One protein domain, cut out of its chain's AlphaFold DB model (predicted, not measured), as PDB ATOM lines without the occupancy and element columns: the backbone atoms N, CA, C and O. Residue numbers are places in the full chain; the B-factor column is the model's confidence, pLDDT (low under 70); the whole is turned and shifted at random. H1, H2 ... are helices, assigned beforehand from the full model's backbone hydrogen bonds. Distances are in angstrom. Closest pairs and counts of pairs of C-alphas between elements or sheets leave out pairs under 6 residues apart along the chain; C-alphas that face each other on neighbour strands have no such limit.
ATOM      1  N   LEU A  19     -49.888  12.049 -33.463       78.38
ATOM      2  CA  LEU A  19     -49.548  10.650 -33.751       78.38
ATOM      3  C   LEU A  19     -48.283  10.483 -34.610       78.38
ATOM      4  O   LEU A  19     -47.683   9.416 -34.628       78.38
ATOM      5  N   THR A  20     -47.859  11.536 -35.313       80.44
ATOM      6  CA  THR A  20     -46.572  11.566 -36.019       80.44
ATOM      7  C   THR A  20     -45.421  11.742 -35.028       80.44
ATOM      8  O   THR A  20     -44.384  11.109 -35.181       80.44
ATOM      9  N   SER A  21     -45.610  12.567 -33.993       75.00
ATOM     10  CA  SER A  21     -44.620  12.774 -32.925       75.00
ATOM     11  C   SER A  21     -44.635  11.661 -31.871       75.00
ATOM     12  O   SER A  21     -43.603  11.360 -31.282       75.00
ATOM     13  N   HIS A  22     -45.795  11.044 -31.642       83.75
ATOM     14  CA  HIS A  22     -45.997   9.963 -30.681       83.75
ATOM     15  C   HIS A  22     -46.777   8.823 -31.344       83.75
ATOM     16  O   HIS A  22     -48.009   8.807 -31.278       83.75
ATOM     17  N   PRO A  23     -46.079   7.868 -31.982       86.06
ATOM     18  CA  PRO A  23     -46.708   6.697 -32.583       86.06
ATOM     19  C   PRO A  23     -47.540   5.917 -31.561       86.06
ATOM     20  O   PRO A  23     -47.209   5.912 -30.374       86.06
ATOM     21  N   ASP A  24     -48.568   5.194 -32.014       85.00
ATOM     22  CA  ASP A  24     -49.547   4.526 -31.138       85.00
ATOM     23  C   ASP A  24     -48.918   3.623 -30.067       85.00
ATOM     24  O   ASP A  24     -49.374   3.605 -28.925       85.00
ATOM     25  N   GLY A  25     -47.826   2.922 -30.395       85.31
ATOM     26  CA  GLY A  25     -47.097   2.091 -29.430       85.31
ATOM     27  C   GLY A  25     -46.475   2.894 -28.283       85.31
ATOM     28  O   GLY A  25     -46.521   2.466 -27.133       85.31
ATOM     29  N   ILE A  26     -45.953   4.088 -28.576       86.81
ATOM     30  CA  ILE A  26     -45.396   5.010 -27.575       86.81
ATOM     31  C   ILE A  26     -46.523   5.707 -26.814       86.81
ATOM     32  O   ILE A  26     -46.464   5.836 -25.593       86.81
ATOM     33  N   TRP A  27     -47.586   6.111 -27.514       87.81
ATOM     34  CA  TRP A  27     -48.759   6.715 -26.889       87.81
ATOM     35  C   TRP A  27     -49.436   5.758 -25.903       87.81
ATOM     36  O   TRP A  27     -49.816   6.164 -24.808       87.81
ATOM     37  N   GLY A  28     -49.546   4.473 -26.239       89.12
ATOM     38  CA  GLY A  28     -50.152   3.453 -25.384       89.12
ATOM     39  C   GLY A  28     -49.475   3.322 -24.018       89.12
ATOM     40  O   GLY A  28     -50.167   3.250 -23.005       89.12
ATOM     41  N   VAL A  29     -48.140   3.378 -23.982       93.50
ATOM     42  CA  VAL A  29     -47.336   3.190 -22.758       93.50
ATOM     43  C   VAL A  29     -47.077   4.479 -21.975       93.50
ATOM     44  O   VAL A  29     -46.533   4.443 -20.873       93.50
ATOM     45  N   MET A  30     -47.457   5.631 -22.528       89.31
ATOM     46  CA  MET A  30     -47.183   6.924 -21.917       89.31
ATOM     47  C   MET A  30     -48.095   7.174 -20.699       89.31
ATOM     48  O   MET A  30     -49.310   6.945 -20.784       89.31
ATOM     49  N   PRO A  31     -47.555   7.676 -19.572       93.00
ATOM     50  CA  PRO A  31     -48.362   7.976 -18.396       93.00
ATOM     51  C   PRO A  31     -49.358   9.121 -18.668       93.00
ATOM     52  O   PRO A  31     -49.078  10.001 -19.488       93.00
ATOM     53  N   PRO A  32     -50.507   9.169 -17.962       89.56
ATOM     54  CA  PRO A  32     -51.570  10.144 -18.229       89.56
ATOM     55  C   PRO A  32     -51.115  11.610 -18.175       89.56
ATOM     56  O   PRO A  32     -51.505  12.401 -19.027       89.56
ATOM     57  N   GLY A  33     -50.250  11.969 -17.219       90.38
ATOM     58  CA  GLY A  33     -49.730  13.337 -17.103       90.38
ATOM     59  C   GLY A  33     -48.855  13.752 -18.289       90.38
ATOM     60  O   GLY A  33     -48.964  14.872 -18.776       90.38
ATOM     61  N   ALA A  34     -48.047  12.829 -18.818       89.00
ATOM     62  CA  ALA A  34     -47.233  13.091 -20.003       89.00
ATOM     63  C   ALA A  34     -48.096  13.217 -21.269       89.00
ATOM     64  O   ALA A  34     -47.818  14.065 -22.112       89.00
ATOM     65  N   LYS A  35     -49.192  12.448 -21.367       89.38
ATOM     66  CA  LYS A  35     -50.183  12.615 -22.442       89.38
ATOM     67  C   LYS A  35     -50.816  14.001 -22.408       89.38
ATOM     68  O   LYS A  35     -50.883  14.648 -23.447       89.38
ATOM     69  N   ALA A  36     -51.252  14.460 -21.233       89.38
ATOM     70  CA  ALA A  36     -51.837  15.790 -21.073       89.38
ATOM     71  C   ALA A  36     -50.856  16.890 -21.511       89.38
ATOM     72  O   ALA A  36     -51.197  17.689 -22.379       89.38
ATOM     73  N   ALA A  37     -49.610  16.844 -21.028       89.12
ATOM     74  CA  ALA A  37     -48.569  17.794 -21.423       89.12
ATOM     75  C   ALA A  37     -48.281  17.765 -22.936       89.12
ATOM     76  O   ALA A  37     -48.121  18.812 -23.560       89.12
ATOM     77  N   ALA A  38     -48.259  16.577 -23.552       88.00
ATOM     78  CA  ALA A  38     -48.070  16.438 -24.993       88.00
ATOM     79  C   ALA A  38     -49.237  17.044 -25.792       88.00
ATOM     80  O   ALA A  38     -49.001  17.695 -26.808       88.00
ATOM     81  N   VAL A  39     -50.487  16.868 -25.344       89.19
ATOM     82  CA  VAL A  39     -51.658  17.507 -25.972       89.19
ATOM     83  C   VAL A  39     -51.622  19.026 -25.801       89.19
ATOM     84  O   VAL A  39     -51.883  19.743 -26.763       89.19
ATOM     85  N   GLU A  40     -51.282  19.528 -24.615       88.25
ATOM     86  CA  GLU A  40     -51.206  20.968 -24.341       88.25
ATOM     87  C   GLU A  40     -50.116  21.654 -25.167       88.25
ATOM     88  O   GLU A  40     -50.396  22.639 -25.852       88.25
ATOM     89  N   ALA A  41     -48.900  21.096 -25.183       86.69
ATOM     90  CA  ALA A  41     -47.808  21.594 -26.016       86.69
ATOM     91  C   ALA A  41     -48.242  21.661 -27.486       86.69
ATOM     92  O   ALA A  41     -48.075  22.680 -28.157       86.69
ATOM     93  N   ARG A  42     -48.916  20.608 -27.954       86.50
ATOM     94  CA  ARG A  42     -49.436  20.516 -29.315       86.50
ATOM     95  C   ARG A  42     -50.511  21.549 -29.631       86.50
ATOM     96  O   ARG A  42     -50.556  22.074 -30.748       86.50
ATOM     97  N   ALA A  43     -51.403  21.813 -28.683       85.62
ATOM     98  CA  ALA A  43     -52.418  22.845 -28.815       85.62
ATOM     99  C   ALA A  43     -51.761  24.229 -28.926       85.62
ATOM    100  O   ALA A  43     -52.122  24.996 -29.818       85.62
ATOM    101  N   GLY A  44     -50.746  24.505 -28.100       83.94
ATOM    102  CA  GLY A  44     -49.959  25.740 -28.155       83.94
ATOM    103  C   GLY A  44     -49.259  25.946 -29.500       83.94
ATOM    104  O   GLY A  44     -49.370  27.017 -30.096       83.94
ATOM    105  N   GLU A  45     -48.611  24.910 -30.039       85.00
ATOM    106  CA  GLU A  45     -47.968  24.986 -31.359       85.00
ATOM    107  C   GLU A  45     -48.971  25.265 -32.493       85.00
ATOM    108  O   GLU A  45     -48.657  25.988 -33.439       85.00
ATOM    109  N   ARG A  46     -50.187  24.704 -32.416       84.69
ATOM    110  CA  ARG A  46     -51.251  24.945 -33.408       84.69
ATOM    111  C   ARG A  46     -51.817  26.358 -33.327       84.69
ATOM    112  O   ARG A  46     -52.077  26.955 -34.371       84.69
ATOM    113  N   MET A  47     -52.013  26.875 -32.116       82.25
ATOM    114  CA  MET A  47     -52.425  28.266 -31.913       82.25
ATOM    115  C   MET A  47     -51.376  29.213 -32.503       82.25
ATOM    116  O   MET A  47     -51.701  30.000 -33.384       82.25
ATOM    117  N   ASN A  48     -50.095  29.011 -32.174       84.25
ATOM    118  CA  ASN A  48     -48.997  29.803 -32.734       84.25
ATOM    119  C   ASN A  48     -48.919  29.712 -34.271       84.25
ATOM    120  O   ASN A  48     -48.743  30.724 -34.942       84.25
ATOM    121  N   TYR A  49     -49.090  28.518 -34.853       83.50
ATOM    122  CA  TYR A  49     -49.157  28.358 -36.309       83.50
ATOM    123  C   TYR A  49     -50.295  29.177 -36.928       83.50
ATOM    124  O   TYR A  49     -50.109  29.755 -37.995       83.50
ATOM    125  N   THR A  50     -51.457  29.220 -36.273       81.06
ATOM    126  CA  THR A  50     -52.633  29.952 -36.762       81.06
ATOM    127  C   THR A  50     -52.364  31.452 -36.741       81.06
ATOM    128  O   THR A  50     -52.533  32.093 -37.772       81.06
ATOM    129  N   ASP A  51     -51.818  31.969 -35.640       81.38
ATOM    130  CA  ASP A  51     -51.434  33.378 -35.510       81.38
ATOM    131  C   ASP A  51     -50.358  33.760 -36.538       81.38
ATOM    132  O   ASP A  51     -50.453  34.779 -37.218       81.38
ATOM    133  N   ARG A  52     -49.335  32.912 -36.719       77.88
ATOM    134  CA  ARG A  52     -48.279  33.142 -37.716       77.88
ATOM    135  C   ARG A  52     -48.806  33.079 -39.139       77.88
ATOM    136  O   ARG A  52     -48.325  33.827 -39.984       77.88
ATOM    137  N   LEU A  53     -49.757  32.193 -39.420       78.06
ATOM    138  CA  LEU A  53     -50.395  32.105 -40.726       78.06
ATOM    139  C   LEU A  53     -51.269  33.333 -40.980       78.06
ATOM    140  O   LEU A  53     -51.214  33.877 -42.076       78.06
ATOM    141  N   GLU A  54     -52.031  33.790 -39.988       77.00
ATOM    142  CA  GLU A  54     -52.822  35.018 -40.069       77.00
ATOM    143  C   GLU A  54     -51.918  36.225 -40.327       77.00
ATOM    144  O   GLU A  54     -52.139  36.943 -41.293       77.00
ATOM    145  N   VAL A  55     -50.831  36.395 -39.570       76.56
ATOM    146  CA  VAL A  55     -49.857  37.477 -39.796       76.56
ATOM    147  C   VAL A  55     -49.222  37.373 -41.183       76.56
ATOM    148  O   VAL A  55     -49.205  38.359 -41.919       76.56
ATOM    149  N   ALA A  56     -48.749  36.184 -41.570       68.88
ATOM    150  CA  ALA A  56     -48.137  35.953 -42.878       68.88
ATOM    151  C   ALA A  56     -49.119  36.166 -44.040       68.88
ATOM    152  O   ALA A  56     -48.683  36.413 -45.161       68.88
ATOM    153  N   THR A  57     -50.429  36.065 -43.789       70.06
ATOM    154  CA  THR A  57     -51.472  36.277 -44.799       70.06
ATOM    155  C   THR A  57     -52.172  37.634 -44.690       70.06
ATOM    156  O   THR A  57     -52.842  38.058 -45.634       70.06
ATOM    157  N   SER A  58     -51.972  38.371 -43.596       61.16
ATOM    158  CA  SER A  58     -52.533  39.701 -43.383       61.16
ATOM    159  C   SER A  58     -51.906  40.687 -44.374       61.16
ATOM    160  O   SER A  58     -50.704  40.930 -44.382       61.16
TER     161      SER A  58
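Overview. This is residues 19 to 58 of the 64 residues of an uncharacterized protein of Desulfurellales bacterium (UniProt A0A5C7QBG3). The model is a hook: a short arm, residues 19 to 29 with the small helix H1, turns sharply at residues 30 and 31 into the long single helix H2. Residues 43 to 58, of which 43 to 57 belong to H2, stick out free. The printed part has 40 residues, with two named helices, H1 then H2, and no named strand; its class is all helix. It is only just extended, close to loose, with a radius of gyration of the C-alphas of 13.5 A and spans of 42 by 18 by 6 A, a rod.

Along the chain. H1, residues 24 to 29, begins at C-alpha 24 (-49.547, 4.526, -31.138) and is 8.8 A long from first to last C-alpha. H2, residues 32 to 57, is 37.3 A long and ends at C-alpha 57 (-51.472, 36.277, -44.799).

Arrangement. H1 and H2 are close but not clearly touching; their closest C-alphas, those of Trp 27 and Lys 35, are 7.5 A apart. They run opposite ways at a steep tilt of 42 degrees. Every O i to N i+4 pair is within hydrogen-bond range in H2; in H1 1 of 2 is.

Size, cuts and confidence. The C-alphas farthest apart, of Val 29 and Ser 58, are 42.3 A apart. The printed part has no cut, and the H1 to H2 link is tight. Mean pLDDT of the printed part is 83.8; residues 56 and 58 are under 70.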